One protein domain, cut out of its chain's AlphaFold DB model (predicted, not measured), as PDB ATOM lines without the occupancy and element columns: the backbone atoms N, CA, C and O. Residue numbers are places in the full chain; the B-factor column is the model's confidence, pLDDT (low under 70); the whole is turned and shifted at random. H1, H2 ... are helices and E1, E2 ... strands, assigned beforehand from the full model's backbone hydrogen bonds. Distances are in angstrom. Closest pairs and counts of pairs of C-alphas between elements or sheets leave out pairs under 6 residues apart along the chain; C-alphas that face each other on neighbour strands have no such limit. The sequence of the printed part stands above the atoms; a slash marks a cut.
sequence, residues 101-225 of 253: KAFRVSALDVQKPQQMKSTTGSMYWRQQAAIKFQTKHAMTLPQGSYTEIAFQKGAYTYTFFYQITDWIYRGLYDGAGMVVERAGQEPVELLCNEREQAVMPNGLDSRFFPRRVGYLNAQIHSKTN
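Overview. This is residues 101 to 225 of the 253 residues of an uncharacterized protein of Limnohabitans sp. JirII-29 (UniProt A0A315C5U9). You are looking at one twisted five-stranded sheet, the middle of three layers, with a helix on each of its faces: the sheet curls round H1 on one face, and H2 packs slantwise over E1 and E2 on the other. The 125 printed residues hold, in order, E1 H1 E2 E3 E4 E5 H2. The sheet order is E1 - E2 - E3 - E4 - E5, all antiparallel, and E2 to E5 form a meander, each strand the antiparallel neighbour of the one before. The class is mixed, helices and strands; the whole is compact, with a radius of gyration of the C-alphas of 14.5 A, and rounded, spanning 40 by 37 by 27 A.

Arrangement. Start at edge strand E1, residues 104 to 110; beside it runs E2, residues 144 to 153, antiparallel at 148 degrees, where N 106 and O 148 are 3.0 A apart, within hydrogen-bond range. Next look at H1, residues 122 to 136, on the sheet. E3, residues 156 to 164, forms a hairpin with E2, with N 147 and O 162 at 2.8 A. E4, residues 173 to 182, forms a hairpin with E3, with N 159 and O 179 at 2.9 A. The closest C-alphas of H1 and E4 are those of Phe 133 and Gly 175, 6.1 A apart. Edge strand E5, residues 188 to 191, forms a hairpin with E4, with N 178 and O 190 at 2.9 A. H2, residues 208 to 224, is on the opposite face from H1, at a height over the sheet of 8.0 A. It lies over E1 and E2, and only just not over E3, on which 2 of its 17 C-alphas fall; on the local plane it stands at 55 degrees to E1, slantwise to the strands. Its closest C-alphas to E1 are those of Asn 217 and Val 105, 5.5 A apart. H1 and H2 are apart. Every O i to N i+4 pair is within hydrogen-bond range in H1, and 12 of 13 in H2.

Along the chain. Find C-alpha 104 at (129.900, 113.037, 95.124); from there E1 runs 18.5 A to residue 110. H1 begins at C-alpha 122, (123.384, 114.626, 107.420), and is 21.2 A long. E2 measures 29.0 A, E3 26.0 A, E4 28.4 A and short E5 9.5 A. H2 runs 24.3 A to C-alpha 224 at (123.988, 111.640, 84.898).

Size, cuts and confidence. The farthest C-alphas, those of Gly 184 and Leu 204, are 41.7 A apart. The printed part has no cut; the links E1 to H1 and E5 to H2, of 11 and 16 residues, are long. The model's mean pLDDT over the printed part is 72.7, and 59 residues are under 70, among them 108 to 117, 164 to 174 and 195 to 225.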
ATOM      1  N   LYS A 101     133.468 108.608  89.999       89.56
ATOM      2  CA  LYS A 101     133.275 107.257  90.549       89.56
ATOM      3  C   LYS A 101     133.590 107.183  92.040       89.56
ATOM      4  O   LYS A 101     133.039 106.324  92.719       89.56
ATOM      5  N   ALA A 102     134.482 108.042  92.530       90.69
ATOM      6  CA  ALA A 102     134.940 108.021  93.915       90.69
ATOM      7  C   ALA A 102     134.195 109.016  94.811       90.69
ATOM      8  O   ALA A 102     134.017 108.736  95.997       90.69
ATOM      9  N   PHE A 103     133.777 110.160  94.259       89.94
ATOM     10  CA  PHE A 103     133.260 111.289  95.022       89.94
ATOM     11  C   PHE A 103     131.927 111.792  94.474       89.94
ATOM     12  O   PHE A 103     131.739 111.934  93.266       89.94
ATOM     13  N   ARG A 104     131.035 112.156  95.395       87.50
ATOM     14  CA  ARG A 104     129.900 113.037  95.124       87.50
ATOM     15  C   ARG A 104     130.336 114.470  95.379       87.50
ATOM     16  O   ARG A 104     130.911 114.763  96.421       87.50
ATOM     17  N   VAL A 105     130.008 115.354  94.453       82.00
ATOM     18  CA  VAL A 105     130.225 116.791  94.594       82.00
ATOM     19  C   VAL A 105     128.868 117.471  94.672       82.00
ATOM     20  O   VAL A 105     127.907 116.979  94.081       82.00
ATOM     21  N   SER A 106     128.743 118.528  95.467       74.69
ATOM     22  CA  SER A 106     127.505 119.307  95.561       74.69
ATOM     23  C   SER A 106     127.796 120.749  95.964       74.69
ATOM     24  O   SER A 106     128.812 121.018  96.597       74.69
ATOM     25  N   ALA A 107     126.898 121.670  95.619       71.50
ATOM     26  CA  ALA A 107     126.899 123.035  96.132       71.50
ATOM     27  C   ALA A 107     125.548 123.321  96.801       71.50
ATOM     28  O   ALA A 107     124.510 122.954  96.251       71.50
ATOM     29  N   LEU A 108     125.558 123.907  97.998       67.81
ATOM     30  CA  LEU A 108     124.370 124.110  98.833       67.81
ATOM     31  C   LEU A 108     124.357 125.520  99.410       67.81
ATOM     32  O   LEU A 108     125.396 126.008  99.831       67.81
ATOM     33  N   ASP A 109     123.192 126.146  99.529       67.50
ATOM     34  CA  ASP A 109     123.084 127.412 100.257       67.50
ATOM     35  C   ASP A 109     123.083 127.177 101.774       67.50
ATOM     36  O   ASP A 109     122.432 126.259 102.292       67.50
ATOM     37  N   VAL A 110     123.810 128.025 102.507       65.62
ATOM     38  CA  VAL A 110     123.771 128.063 103.972       65.62
ATOM     39  C   VAL A 110     122.455 128.701 104.384       65.62
ATOM     40  O   VAL A 110     122.213 129.879 104.117       65.62
ATOM     41  N   GLN A 111     121.609 127.935 105.064       65.19
ATOM     42  CA  GLN A 111     120.441 128.495 105.729       65.19
ATOM     43  C   GLN A 111     120.793 128.820 107.175       65.19
ATOM     44  O   GLN A 111     121.547 128.089 107.822       65.19
ATOM     45  N   LYS A 112     120.211 129.902 107.706       65.00
ATOM     46  CA  LYS A 112     120.297 130.177 109.143       65.00
ATOM     47  C   LYS A 112     119.714 128.979 109.906       65.00
ATOM     48  O   LYS A 112     118.718 128.421 109.446       65.00
ATOM     49  N   PRO A 113     120.250 128.597 111.077       61.53
ATOM     50  CA  PRO A 113     119.725 127.461 111.837       61.53
ATOM     51  C   PRO A 113     118.229 127.572 112.157       61.53
ATOM     52  O   PRO A 113     117.533 126.564 112.132       61.53
ATOM     53  N   GLN A 114     117.696 128.785 112.331       62.34
ATOM     54  CA  GLN A 114     116.256 129.018 112.527       62.34
ATOM     55  C   GLN A 114     115.397 128.732 111.278       62.34
ATOM     56  O   GLN A 114     114.177 128.669 111.373       62.34
ATOM     57  N   GLN A 115     116.015 128.592 110.104       68.12
ATOM     58  CA  GLN A 115     115.362 128.317 108.819       68.12
ATOM     59  C   GLN A 115     115.495 126.845 108.394       68.12
ATOM     60  O   GLN A 115     114.880 126.439 107.407       68.12
ATOM     61  N   MET A 116     116.266 126.033 109.128       68.31
ATOM     62  CA  MET A 116     116.435 124.616 108.815       68.31
ATOM     63  C   MET A 116     115.131 123.853 109.072       68.31
ATOM     64  O   MET A 116     114.611 123.829 110.183       68.31
ATOM     65  N   LYS A 117     114.618 123.175 108.039       68.62
ATOM     66  CA  LYS A 117     113.393 122.356 108.135       68.62
ATOM     67  C   LYS A 117     113.567 121.068 108.950       68.62
ATOM     68  O   LYS A 117     112.573 120.445 109.302       68.62
ATOM     69  N   SER A 118     114.807 120.651 109.211       72.19
ATOM     70  CA  SER A 118     115.135 119.456 109.991       72.19
ATOM     71  C   SER A 118     116.253 119.759 110.979       72.19
ATOM     72  O   SER A 118     117.254 120.372 110.613       72.19
ATOM     73  N   THR A 119     116.094 119.274 112.208       75.62
ATOM     74  CA  THR A 119     117.118 119.273 113.265       75.62
ATOM     75  C   THR A 119     117.902 117.962 113.319       75.62
ATOM     76  O   THR A 119     118.672 117.722 114.243       75.62
ATOM     77  N   THR A 120     117.682 117.077 112.346       69.81
ATOM     78  CA  THR A 120     118.319 115.761 112.266       69.81
ATOM     79  C   THR A 120     118.780 115.462 110.841       69.81
ATOM     80  O   THR A 120     118.318 116.062 109.864       69.81
ATOM     81  N   GLY A 121     119.696 114.503 110.723       73.56
ATOM     82  CA  GLY A 121     120.214 114.023 109.447       73.56
ATOM     83  C   GLY A 121     121.452 114.769 108.953       73.56
ATOM     84  O   GLY A 121     121.846 115.812 109.471       73.56
ATOM     85  N   SER A 122     122.066 114.210 107.913       71.75
ATOM     86  CA  SER A 122     123.384 114.626 107.420       71.75
ATOM     87  C   SER A 122     123.480 116.111 107.076       71.75
ATOM     88  O   SER A 122     124.484 116.754 107.364       71.75
ATOM     89  N   MET A 123     122.435 116.686 106.474       75.62
ATOM     90  CA  MET A 123     122.442 118.104 106.093       75.62
ATOM     91  C   MET A 123     122.482 119.030 107.309       75.62
ATOM     92  O   MET A 123     123.219 120.012 107.290       75.62
ATOM     93  N   TYR A 124     121.742 118.692 108.366       80.81
ATOM     94  CA  TYR A 124     121.739 119.460 109.604       80.81
ATOM     95  C   TYR A 124     123.141 119.495 110.215       80.81
ATOM     96  O   TYR A 124     123.676 120.571 110.467       80.81
ATOM     97  N   TRP A 125     123.781 118.333 110.365       82.00
ATOM     98  CA  TRP A 125     125.111 118.235 110.968       82.00
ATOM     99  C   TRP A 125     126.190 118.975 110.183       82.00
ATOM    100  O   TRP A 125     127.030 119.647 110.775       82.00
ATOM    101  N   ARG A 126     126.132 118.925 108.850       79.31
ATOM    102  CA  ARG A 126     127.042 119.686 107.981       79.31
ATOM    103  C   ARG A 126     126.887 121.192 108.164       79.31
ATOM    104  O   ARG A 126     127.884 121.894 108.309       79.31
ATOM    105  N   GLN A 127     125.651 121.687 108.228       79.06
ATOM    106  CA  GLN A 127     125.411 123.107 108.477       79.06
ATOM    107  C   GLN A 127     125.791 123.514 109.912       79.06
ATOM    108  O   GLN A 127     126.343 124.595 110.101       79.06
ATOM    109  N   GLN A 128     125.572 122.655 110.915       82.62
ATOM    110  CA  GLN A 128     126.018 122.901 112.293       82.62
ATOM    111  C   GLN A 128     127.543 122.982 112.406       82.62
ATOM    112  O   GLN A 128     128.047 123.910 113.034       82.62
ATOM    113  N   ALA A 129     128.281 122.064 111.776       83.81
ATOM    114  CA  ALA A 129     129.745 122.073 111.777       83.81
ATOM    115  C   ALA A 129     130.303 123.389 111.218       83.81
ATOM    116  O   ALA A 129     131.236 123.976 111.768       83.81
ATOM    117  N   ALA A 130     129.685 123.895 110.156       77.75
ATOM    118  CA  ALA A 130     130.075 125.165 109.583       77.75
ATOM    119  C   ALA A 130     129.687 126.370 110.452       77.75
ATOM    120  O   ALA A 130     130.525 127.234 110.689       77.75
ATOM    121  N   ILE A 131     128.482 126.403 111.034       79.50
ATOM    122  CA  ILE A 131     128.097 127.443 112.007       79.50
ATOM    123  C   ILE A 131     129.064 127.461 113.201       79.50
ATOM    124  O   ILE A 131     129.470 128.531 113.661       79.50
ATOM    125  N   LYS A 132     129.467 126.287 113.702       84.06
ATOM    126  CA  LYS A 132     130.469 126.163 114.769       84.06
ATOM    127  C   LYS A 132     131.816 126.737 114.343       84.06
ATOM    128  O   LYS A 132     132.418 127.464 115.129       84.06
ATOM    129  N   PHE A 133     132.264 126.460 113.118       80.06
ATOM    130  CA  PHE A 133     133.477 127.069 112.567       80.06
ATOM    131  C   PHE A 133     133.371 128.600 112.562       80.06
ATOM    132  O   PHE A 133     134.224 129.280 113.131       80.06
ATOM    133  N   GLN A 134     132.290 129.143 111.999       77.50
ATOM    134  CA  GLN A 134     132.055 130.588 111.941       77.50
ATOM    135  C   GLN A 134     132.064 131.227 113.331       77.50
ATOM    136  O   GLN A 134     132.701 132.256 113.546       77.50
ATOM    137  N   THR A 135     131.397 130.583 114.291       80.62
ATOM    138  CA  THR A 135     131.317 131.051 115.679       80.62
ATOM    139  C   THR A 135     132.693 131.043 116.343       80.62
ATOM    140  O   THR A 135     133.086 132.039 116.946       80.62
ATOM    141  N   LYS A 136     133.456 129.951 116.191       82.56
ATOM    142  CA  LYS A 136     134.818 129.805 116.733       82.56
ATOM    143  C   LYS A 136     135.756 130.908 116.235       82.56
ATOM    144  O   LYS A 136     136.616 131.357 116.986       82.56
ATOM    145  N   HIS A 137     135.578 131.347 114.993       76.00
ATOM    146  CA  HIS A 137     136.409 132.362 114.347       76.00
ATOM    147  C   HIS A 137     135.754 133.756 114.300       76.00
ATOM    148  O   HIS A 137     136.194 134.609 113.531       76.00
ATOM    149  N   ALA A 138     134.724 133.998 115.123       80.00
ATOM    150  CA  ALA A 138     134.043 135.289 115.272       80.00
ATOM    151  C   ALA A 138     133.546 135.913 113.947       80.00
ATOM    152  O   ALA A 138     133.614 137.126 113.743       80.00
ATOM    153  N   MET A 139     133.030 135.084 113.038       72.38
ATOM    154  CA  MET A 139     132.517 135.514 111.735       72.38
ATOM    155  C   MET A 139     131.044 135.935 111.824       72.38
ATOM    156  O   MET A 139     130.238 135.294 112.497       72.38
ATOM    157  N   THR A 140     130.670 137.010 111.127       64.00
ATOM    158  CA  THR A 140     129.379 137.703 111.311       64.00
ATOM    159  C   THR A 140     128.263 137.324 110.332       64.00
ATOM    160  O   THR A 140     127.187 137.917 110.399       64.00
ATOM    161  N   LEU A 141     128.438 136.334 109.449       61.09
ATOM    162  CA  LEU A 141     127.452 136.052 108.394       61.09
ATOM    163  C   LEU A 141     127.053 134.569 108.314       61.09
ATOM    164  O   LEU A 141     127.813 133.756 107.805       61.09
ATOM    165  N   PRO A 142     125.820 134.197 108.704       56.88
ATOM    166  CA  PRO A 142     125.304 132.837 108.525       56.88
ATOM    167  C   PRO A 142     124.763 132.577 107.103       56.88
ATOM    168  O   PRO A 142     124.089 131.575 106.885       56.88
ATOM    169  N   GLN A 143     124.965 133.497 106.153       60.53
ATOM    170  CA  GLN A 143     124.479 133.395 104.772       60.53
ATOM    171  C   GLN A 143     125.665 133.190 103.831       60.53
ATOM    172  O   GLN A 143     126.705 133.818 104.001       60.53
ATOM    173  N   GLY A 144     125.521 132.289 102.863       65.94
ATOM    174  CA  GLY A 144     126.588 131.943 101.933       65.94
ATOM    175  C   GLY A 144     126.267 130.692 101.127       65.94
ATOM    176  O   GLY A 144     125.167 130.153 101.215       65.94
ATOM    177  N   SER A 145     127.260 130.200 100.399       67.38
ATOM    178  CA  SER A 145     127.221 128.915  99.709       67.38
ATOM    179  C   SER A 145     128.282 127.973 100.282       67.38
ATOM    180  O   SER A 145     129.381 128.392 100.645       67.38
ATOM    181  N   TYR A 146     127.952 126.690 100.363       73.00
ATOM    182  CA  TYR A 146     128.881 125.598 100.586       73.00
ATOM    183  C   TYR A 146     129.160 124.892  99.283       73.00
ATOM    184  O   TYR A 146     128.274 124.690  98.457       73.00
ATOM    185  N   THR A 147     130.389 124.429  99.157       76.56
ATOM    186  CA  THR A 147     130.738 123.353  98.250       76.56
ATOM    187  C   THR A 147     131.134 122.135  99.069       76.56
ATOM    188  O   THR A 147     131.854 122.256 100.058       76.56
ATOM    189  N   GLU A 148     130.672 120.963  98.656       84.25
ATOM    190  CA  GLU A 148     130.902 119.708  99.351       84.25
ATOM    191  C   GLU A 148     131.527 118.662  98.438       84.25
ATOM    192  O   GLU A 148     131.169 118.541  97.264       84.25
ATOM    193  N   ILE A 149     132.420 117.863  99.019       88.31
ATOM    194  CA  ILE A 149     132.951 116.640  98.421       88.31
ATOM    195  C   ILE A 149     132.701 115.514  99.417       88.31
ATOM    196  O   ILE A 149     133.200 115.550 100.540       88.31
ATOM    197  N   ALA A 150     131.933 114.509  99.011       91.06
ATOM    198  CA  ALA A 150     131.562 113.393  99.863       91.06
ATOM    199  C   ALA A 150     131.983 112.050  99.273       91.06
ATOM    200  O   ALA A 150     131.938 111.845  98.059       91.06
ATOM    201  N   PHE A 151     132.345 111.115 100.143       93.38
ATOM    202  CA  PHE A 151     132.629 109.731  99.780       93.38
ATOM    203  C   PHE A 151     132.312 108.776 100.932       93.38
ATOM    204  O   PHE A 151     132.151 109.188 102.082       93.38
ATOM    205  N   GLN A 152     132.225 107.483 100.623       93.81
ATOM    206  CA  GLN A 152     131.990 106.433 101.610       93.81
ATOM    207  C   GLN A 152     133.201 105.513 101.715       93.81
ATOM    208  O   GLN A 152     133.787 105.116 100.709       93.81
ATOM    209  N   LYS A 153     133.559 105.140 102.944       94.00
ATOM    210  CA  LYS A 153     134.579 104.121 103.212       94.00
ATOM    211  C   LYS A 153     134.124 103.257 104.384       94.00
ATOM    212  O   LYS A 153     134.115 103.697 105.533       94.00
ATOM    213  N   GLY A 154     133.751 102.014 104.086       94.06
ATOM    214  CA  GLY A 154     133.131 101.121 105.064       94.06
ATOM    215  C   GLY A 154     131.779 101.667 105.532       94.06
ATOM    216  O   GLY A 154     130.974 102.099 104.717       94.06
ATOM    217  N   ALA A 155     131.548 101.676 106.846       93.75
ATOM    218  CA  ALA A 155     130.309 102.173 107.456       93.75
ATOM    219  C   ALA A 155     130.258 103.705 107.635       93.75
ATOM    220  O   ALA A 155     129.336 104.213 108.274       93.75
ATOM    221  N   TYR A 156     131.259 104.427 107.125       95.69
ATOM    222  CA  TYR A 156     131.427 105.858 107.350       95.69
ATOM    223  C   TYR A 156     131.178 106.655 106.071       95.69
ATOM    224  O   TYR A 156     131.674 106.297 104.997       95.69
ATOM    225  N   THR A 157     130.458 107.765 106.213       94.31
ATOM    226  CA  THR A 157     130.338 108.803 105.185       94.31
ATOM    227  C   THR A 157     131.203 109.987 105.587       94.31
ATOM    228  O   THR A 157     131.052 110.528 106.678       94.31
ATOM    229  N   TYR A 158     132.107 110.378 104.703       94.44
ATOM    230  CA  TYR A 158     132.994 111.520 104.876       94.44
ATOM    231  C   TYR A 158     132.463 112.633 103.994       94.44
ATOM    232  O   TYR A 158     132.384 112.446 102.780       94.44
ATOM    233  N   THR A 159     132.087 113.763 104.585       92.12
ATOM    234  CA  THR A 159     131.673 114.946 103.833       92.12
ATOM    235  C   THR A 159     132.579 116.110 104.167       92.12
ATOM    236  O   THR A 159     132.496 116.697 105.246       92.12
ATOM    237  N   PHE A 160     133.441 116.442 103.217       90.81
ATOM    238  CA  PHE A 160     134.208 117.668 103.256       90.81
ATOM    239  C   PHE A 160     133.298 118.817 102.850       90.81
ATOM    240  O   PHE A 160     132.569 118.695 101.863       90.81
ATOM    241  N   PHE A 161     133.366 119.922 103.578       85.44
ATOM    242  CA  PHE A 161     132.660 121.148 103.246       85.44
ATOM    243  C   PHE A 161     133.637 122.319 103.178       85.44
ATOM    244  O   PHE A 161     134.623 122.384 103.912       85.44
ATOM    245  N   TYR A 162     133.320 123.256 102.295       81.44
ATOM    246  CA  TYR A 162     134.021 124.517 102.113       81.44
ATOM    247  C   TYR A 162     132.987 125.627 101.971       81.44
ATOM    248  O   TYR A 162     132.122 125.546 101.098       81.44
ATOM    249  N   GLN A 163     133.065 126.648 102.816       75.62
ATOM    250  CA  GLN A 163     132.104 127.740 102.888       75.62
ATOM    251  C   GLN A 163     132.629 129.022 102.250       75.62
ATOM    252  O   GLN A 163     133.765 129.441 102.476       75.62
ATOM    253  N   ILE A 164     131.747 129.689 101.513       69.50
ATOM    254  CA  ILE A 164     131.947 131.024 100.958       69.50
ATOM    255  C   ILE A 164     130.755 131.871 101.385       69.50
ATOM    256  O   ILE A 164     129.622 131.574 101.006       69.50
ATOM    257  N   THR A 165     130.981 132.927 102.153       58.03
ATOM    258  CA  THR A 165     129.899 133.778 102.681       58.03
ATOM    259  C   THR A 165     129.535 134.950 101.784       58.03
ATOM    260  O   THR A 165     128.548 135.629 102.043       58.03
ATOM    261  N   ASP A 166     130.246 135.149 100.671       59.94
ATOM    262  CA  ASP A 166     129.910 136.218  99.739       59.94
ATOM    263  C   ASP A 166     130.323 135.918  98.291       59.94
ATOM    264  O   ASP A 166     131.510 135.834  97.956       59.94
ATOM    265  N   TRP A 167     129.328 135.765  97.413       53.56
ATOM    266  CA  TRP A 167     129.550 135.574  95.979       53.56
ATOM    267  C   TRP A 167     129.793 136.897  95.231       53.56
ATOM    268  O   TRP A 167     130.371 136.872  94.142       53.56
ATOM    269  N   ILE A 168     129.390 138.039  95.805       49.78
ATOM    270  CA  ILE A 168     129.485 139.377  95.204       49.78
ATOM    271  C   ILE A 168     130.807 140.054  95.597       49.78
ATOM    272  O   ILE A 168     131.487 140.621  94.740       49.78
ATOM    273  N   TYR A 169     131.237 139.945  96.856       45.28
ATOM    274  CA  TYR A 169     132.396 140.678  97.394       45.28
ATOM    275  C   TYR A 169     133.733 139.921  97.332       45.28
ATOM    276  O   TYR A 169     134.604 140.092  98.179       45.28
ATOM    277  N   ARG A 170     133.960 139.133  96.275       50.97
ATOM    278  CA  ARG A 170     135.260 138.476  96.015       50.97
ATOM    279  C   ARG A 170     135.725 137.508  97.124       50.97
ATOM    280  O   ARG A 170     136.920 137.421  97.383       50.97
ATOM    281  N   GLY A 171     134.816 136.709  97.690       49.03
ATOM    282  CA  GLY A 171     135.173 135.449  98.351       49.03
ATOM    283  C   GLY A 171     136.020 135.593  99.613       49.03
ATOM    284  O   GLY A 171     137.119 135.034  99.682       49.03
ATOM    285  N   LEU A 172     135.487 136.293 100.618       54.16
ATOM    286  CA  LEU A 172     135.963 136.119 101.986       54.16
ATOM    287  C   LEU A 172     135.655 134.675 102.406       54.16
ATOM    288  O   LEU A 172     134.517 134.205 102.351       54.16
ATOM    289  N   TYR A 173     136.731 133.939 102.666       62.94
ATOM    290  CA  TYR A 173     136.697 132.535 103.041       62.94
ATOM    291  C   TYR A 173     136.248 132.419 104.489       62.94
ATOM    292  O   TYR A 173     136.875 133.036 105.339       62.94
ATOM    293  N   ASP A 174     135.248 131.594 104.787       65.25
ATOM    294  CA  ASP A 174     134.653 131.578 106.129       65.25
ATOM    295  C   ASP A 174     134.563 130.184 106.759       65.25
ATOM    296  O   ASP A 174     133.959 130.020 107.815       65.25
ATOM    297  N   GLY A 175     135.205 129.178 106.158       74.00
ATOM    298  CA  GLY A 175     135.458 127.914 106.840       74.00
ATOM    299  C   GLY A 175     135.482 126.676 105.977       74.00
ATOM    300  O   GLY A 175     134.906 126.612 104.895       74.00
ATOM    301  N   ALA A 176     136.174 125.662 106.477       84.31
ATOM    302  CA  ALA A 176     136.218 124.346 105.881       84.31
ATOM    303  C   ALA A 176     136.447 123.299 106.964       84.31
ATOM    304  O   ALA A 176     136.925 123.576 108.068       84.31
ATOM    305  N   GLY A 177     136.100 122.071 106.626       88.69
ATOM    306  CA  GLY A 177     136.282 120.944 107.512       88.69
ATOM    307  C   GLY A 177     135.692 119.683 106.925       88.69
ATOM    308  O   GLY A 177     135.213 119.646 105.792       88.69
ATOM    309  N   MET A 178     135.731 118.629 107.723       91.56
ATOM    310  CA  MET A 178     135.130 117.346 107.406       91.56
ATOM    311  C   MET A 178     134.110 116.993 108.479       91.56
ATOM    312  O   MET A 178     134.397 117.101 109.668       91.56
ATOM    313  N   VAL A 179     132.949 116.509 108.060       92.56
ATOM    314  CA  VAL A 179     132.010 115.803 108.930       92.56
ATOM    315  C   VAL A 179     132.086 114.320 108.596       92.56
ATOM    316  O   VAL A 179     131.978 113.935 107.430       92.56
ATOM    317  N   VAL A 180     132.304 113.491 109.611       94.56
ATOM    318  CA  VAL A 180     132.368 112.033 109.489       94.56
ATOM    319  C   VAL A 180     131.158 111.436 110.186       94.56
ATOM    320  O   VAL A 180     130.993 111.567 111.396       94.56
ATOM    321  N   GLU A 181     130.311 110.772 109.413       93.12
ATOM    322  CA  GLU A 181     129.042 110.224 109.876       93.12
ATOM    323  C   GLU A 181     129.089 108.695 109.890       93.12
ATOM    324  O   GLU A 181     129.565 108.068 108.939       93.12
ATOM    325  N   ARG A 182     128.527 108.089 110.941       93.44
ATOM    326  CA  ARG A 182     128.230 106.655 111.027       93.44
ATOM    327  C   ARG A 182     126.805 106.475 111.535       93.44
ATOM    328  O   ARG A 182     126.385 107.158 112.463       93.44
ATOM    329  N   ALA A 183     126.058 105.558 110.924       85.56
ATOM    330  CA  ALA A 183     124.659 105.327 111.279       85.56
ATOM    331  C   ALA A 183     124.493 105.036 112.782       85.56
ATOM    332  O   ALA A 183     125.200 104.193 113.335       85.56
ATOM    333  N   GLY A 184     123.555 105.742 113.421       87.00
ATOM    334  CA  GLY A 184     123.260 105.606 114.850       87.00
ATOM    335  C   GLY A 184     124.296 106.224 115.795       87.00
ATOM    336  O   GLY A 184     124.187 106.021 117.000       87.00
ATOM    337  N   GLN A 185     125.292 106.952 115.283       91.31
ATOM    338  CA  GLN A 185     126.294 107.650 116.090       91.31
ATOM    339  C   GLN A 185     126.236 109.156 115.846       91.31
ATOM    340  O   GLN A 185     125.839 109.607 114.769       91.31
ATOM    341  N   GLU A 186     126.655 109.929 116.849       89.31
ATOM    342  CA  GLU A 186     126.906 111.353 116.651       89.31
ATOM    343  C   GLU A 186     128.053 111.548 115.648       89.31
ATOM    344  O   GLU A 186     129.027 110.785 115.660       89.31
ATOM    345  N   PRO A 187     127.942 112.535 114.749       91.94
ATOM    346  CA  PRO A 187     128.979 112.798 113.770       91.94
ATOM    347  C   PRO A 187     130.236 113.363 114.433       91.94
ATOM    348  O   PRO A 187     130.173 114.112 115.407       91.94
ATOM    349  N   VAL A 188     131.386 113.057 113.842       93.75
ATOM    350  CA  VAL A 188     132.666 113.652 114.231       93.75
ATOM    351  C   VAL A 188     132.973 114.818 113.302       93.75
ATOM    352  O   VAL A 188     132.961 114.672 112.080       93.75
ATOM    353  N   GLU A 189     133.281 115.972 113.882       92.44
ATOM    354  CA  GLU A 189     133.659 117.183 113.156       92.44
ATOM    355  C   GLU A 189     135.182 117.363 113.212       92.44
ATOM    356  O   GLU A 189     135.775 117.462 114.285       92.44
ATOM    357  N   LEU A 190     135.822 117.424 112.046       92.56
ATOM    358  CA  LEU A 190     137.242 117.729 111.880       92.56
ATOM    359  C   LEU A 190     137.350 119.083 111.179       92.56
ATOM    360  O   LEU A 190     137.458 119.172 109.955       92.56
ATOM    361  N   LEU A 191     137.229 120.148 111.966       91.00
ATOM    362  CA  LEU A 191     137.295 121.520 111.473       91.00
ATOM    363  C   LEU A 191     138.743 121.918 111.182       91.00
ATOM    364  O   LEU A 191     139.657 121.481 111.891       91.00
ATOM    365  N   CYS A 192     138.946 122.753 110.163       89.44
ATOM    366  CA  CYS A 192     140.246 123.373 109.946       89.44
ATOM    367  C   CYS A 192     140.600 124.290 111.132       89.44
ATOM    368  O   CYS A 192     139.724 124.845 111.804       89.44
ATOM    369  N   ASN A 193     141.890 124.410 111.432       86.88
ATOM    370  CA  ASN A 193     142.366 125.162 112.586       86.88
ATOM    371  C   ASN A 193     142.324 126.664 112.334       86.88
ATOM    372  O   ASN A 193     141.887 127.388 113.223       86.88
ATOM    373  N   GLU A 194     142.758 127.086 111.147       80.31
ATOM    374  CA  GLU A 194     142.853 128.489 110.745       80.31
ATOM    375  C   GLU A 194     141.961 128.785 109.545       80.31
ATOM    376  O   GLU A 194     141.638 127.901 108.742       80.31
ATOM    377  N   ARG A 195     141.613 130.062 109.399       69.88
ATOM    378  CA  ARG A 195     140.809 130.559 108.286       69.88
ATOM    379  C   ARG A 195     141.618 130.528 106.980       69.88
ATOM    380  O   ARG A 195     141.155 130.098 105.939       69.88
ATOM    381  N   GLU A 196     142.877 130.910 107.010       65.94
ATOM    382  CA  GLU A 196     143.661 131.149 105.797       65.94
ATOM    383  C   GLU A 196     144.207 129.852 105.173       65.94
ATOM    384  O   GLU A 196     144.638 129.842 104.023       65.94
ATOM    385  N   GLN A 197     144.140 128.730 105.899       65.56
ATOM    386  CA  GLN A 197     144.714 127.447 105.479       65.56
ATOM    387  C   GLN A 197     144.043 126.832 104.255       65.56
ATOM    388  O   GLN A 197     144.651 126.020 103.575       65.56
ATOM    389  N   ALA A 198     142.812 127.220 103.952       57.41
ATOM    390  CA  ALA A 198     142.069 126.692 102.818       57.41
ATOM    391  C   ALA A 198     142.405 127.353 101.474       57.41
ATOM    392  O   ALA A 198     141.794 127.029 100.449       57.41
ATOM    393  N   VAL A 199     143.341 128.300 101.478       52.28
ATOM    394  CA  VAL A 199     143.838 128.947 100.271       52.28
ATOM    395  C   VAL A 199     144.897 128.045  99.634       52.28
ATOM    396  O   VAL A 199     145.631 127.343 100.317       52.28
ATOM    397  N   MET A 200     144.944 128.016  98.301       52.19
ATOM    398  CA  MET A 200     145.971 127.292  97.548       52.19
ATOM    399  C   MET A 200     147.399 127.634  98.016       52.19
ATOM    400  O   MET A 200     147.598 128.749  98.503       52.19
ATOM    401  N   PRO A 201     148.400 126.762  97.752       42.28
ATOM    402  CA  PRO A 201     149.802 126.964  98.150       42.28
ATOM    403  C   PRO A 201     150.406 128.327  97.776       42.28
ATOM    404  O   PRO A 201     151.371 128.751  98.393       42.28
ATOM    405  N   ASN A 202     149.813 129.045  96.814       44.62
ATOM    406  CA  ASN A 202     150.338 130.312  96.303       44.62
ATOM    407  C   ASN A 202     149.480 131.536  96.663       44.62
ATOM    408  O   ASN A 202     149.625 132.563  96.016       44.62
ATOM    409  N   GLY A 203     148.523 131.447  97.594       44.31
ATOM    410  CA  GLY A 203     147.818 132.628  98.129       44.31
ATOM    411  C   GLY A 203     146.931 133.435  97.156       44.31
ATOM    412  O   GLY A 203     146.316 134.414  97.570       44.31
ATOM    413  N   LEU A 204     146.839 133.064  95.871       40.47
ATOM    414  CA  LEU A 204     146.388 133.998  94.824       40.47
ATOM    415  C   LEU A 204     144.932 133.857  94.351       40.47
ATOM    416  O   LEU A 204     144.465 134.730  93.617       40.47
ATOM    417  N   ASP A 205     144.169 132.831  94.753       48.69
ATOM    418  CA  ASP A 205     142.728 132.812  94.443       48.69
ATOM    419  C   ASP A 205     141.891 131.853  95.316       48.69
ATOM    420  O   ASP A 205     141.814 130.651  95.050       48.69
ATOM    421  N   SER A 206     141.159 132.392  96.299       46.09
ATOM    422  CA  SER A 206     140.161 131.654  97.099       46.09
ATOM    423  C   SER A 206     138.999 131.091  96.260       46.09
ATOM    424  O   SER A 206     138.242 130.235  96.722       46.09
ATOM    425  N   ARG A 207     138.858 131.526  94.999       49.09
ATOM    426  CA  ARG A 207     137.842 131.036  94.059       49.09
ATOM    427  C   ARG A 207     138.268 129.753  93.351       49.09
ATOM    428  O   ARG A 207     137.456 129.200  92.618       49.09
ATOM    429  N   PHE A 208     139.502 129.273  93.507       52.44
ATOM    430  CA  PHE A 208     139.980 128.119  92.741       52.44
ATOM    431  C   PHE A 208     139.284 126.814  93.123       52.44
ATOM    432  O   PHE A 208     138.813 126.101  92.237       52.44
ATOM    433  N   PHE A 209     139.149 126.530  94.422       60.41
ATOM    434  CA  PHE A 209     138.428 125.350  94.892       60.41
ATOM    435  C   PHE A 209     136.934 125.418  94.515       60.41
ATOM    436  O   PHE A 209     136.476 124.527  93.801       60.41
ATOM    437  N   PRO A 210     136.186 126.498  94.813       57.84
ATOM    438  CA  PRO A 210     134.794 126.638  94.377       57.84
ATOM    439  C   PRO A 210     134.606 126.574  92.862       57.84
ATOM    440  O   PRO A 210     133.628 126.008  92.387       57.84
ATOM    441  N   ARG A 211     135.540 127.121  92.070       64.00
ATOM    442  CA  ARG A 211     135.455 127.061  90.604       64.00
ATOM    443  C   ARG A 211     135.775 125.680  90.061       64.00
ATOM    444  O   ARG A 211     135.012 125.192  89.235       64.00
ATOM    445  N   ARG A 212     136.856 125.027  90.506       65.38
ATOM    446  CA  ARG A 212     137.176 123.660  90.062       65.38
ATOM    447  C   ARG A 212     136.103 122.684  90.511       65.38
ATOM    448  O   ARG A 212     135.686 121.854  89.714       65.38
ATOM    449  N   VAL A 213     135.622 122.806  91.743       65.75
ATOM    450  CA  VAL A 213     134.604 121.910  92.286       65.75
ATOM    451  C   VAL A 213     133.216 122.238  91.732       65.75
ATOM    452  O   VAL A 213     132.487 121.320  91.382       65.75
ATOM    453  N   GLY A 214     132.871 123.505  91.503       64.50
ATOM    454  CA  GLY A 214     131.656 123.892  90.777       64.50
ATOM    455  C   GLY A 214     131.658 123.419  89.318       64.50
ATOM    456  O   GLY A 214     130.653 122.911  88.824       64.50
ATOM    457  N   TYR A 215     132.805 123.494  88.635       66.25
ATOM    458  CA  TYR A 215     132.974 122.960  87.280       66.25
ATOM    459  C   TYR A 215     132.909 121.427  87.258       66.25
ATOM    460  O   TYR A 215     132.286 120.836  86.377       66.25
ATOM    461  N   LEU A 216     133.511 120.779  88.256       63.19
ATOM    462  CA  LEU A 216     133.418 119.340  88.477       63.19
ATOM    463  C   LEU A 216     131.962 118.920  88.713       63.19
ATOM    464  O   LEU A 216     131.509 117.960  88.097       63.19
ATOM    465  N   ASN A 217     131.222 119.677  89.524       65.31
ATOM    466  CA  ASN A 217     129.801 119.473  89.770       65.31
ATOM    467  C   ASN A 217     129.020 119.515  88.451       65.31
ATOM    468  O   ASN A 217     128.395 118.528  88.070       65.31
ATOM    469  N   ALA A 218     129.141 120.607  87.688       61.91
ATOM    470  CA  ALA A 218     128.463 120.762  86.399       61.91
ATOM    471  C   ALA A 218     128.769 119.609  85.419       61.91
ATOM    472  O   ALA A 218     127.871 119.090  84.753       61.91
ATOM    473  N   GLN A 219     130.022 119.149  85.363       59.34
ATOM    474  CA  GLN A 219     130.400 117.996  84.543       59.34
ATOM    475  C   GLN A 219     129.755 116.687  85.004       59.34
ATOM    476  O   GLN A 219     129.318 115.903  84.164       59.34
ATOM    477  N   ILE A 220     129.701 116.431  86.313       59.56
ATOM    478  CA  ILE A 220     129.040 115.242  86.861       59.56
ATOM    479  C   ILE A 220     127.553 115.260  86.479       59.56
ATOM    480  O   ILE A 220     127.060 114.279  85.922       59.56
ATOM    481  N   HIS A 221     126.871 116.392  86.672       59.34
ATOM    482  CA  HIS A 221     125.440 116.543  86.388       59.34
ATOM    483  C   HIS A 221     125.092 116.410  84.899       59.34
ATOM    484  O   HIS A 221     124.134 115.720  84.550       59.34
ATOM    485  N   SER A 222     125.906 116.976  83.998       57.78
ATOM    486  CA  SER A 222     125.702 116.827  82.544       57.78
ATOM    487  C   SER A 222     125.781 115.379  82.044       57.78
ATOM    488  O   SER A 222     125.233 115.070  80.988       57.78
ATOM    489  N   LYS A 223     126.433 114.473  82.784       57.28
ATOM    490  CA  LYS A 223     126.551 113.059  82.399       57.28
ATOM    491  C   LYS A 223     125.498 112.146  83.019       57.28
ATOM    492  O   LYS A 223     125.294 111.054  82.495       57.28
ATOM    493  N   THR A 224     124.858 112.540  84.120       52.06
ATOM    494  CA  THR A 224     123.988 111.640  84.898       52.06
ATOM    495  C   THR A 224     122.489 111.784  84.617       52.06
ATOM    496  O   THR A 224     121.713 111.052  85.225       52.06
ATOM    497  N   ASN A 225     122.046 112.656  83.693       48.09
ATOM    498  CA  ASN A 225     120.618 112.874  83.375       48.09
ATOM    499  C   ASN A 225     119.733 113.104  84.629       48.09
ATOM    500  O   ASN A 225     118.571 112.695  84.679       48.09
TER     501      ASN A 225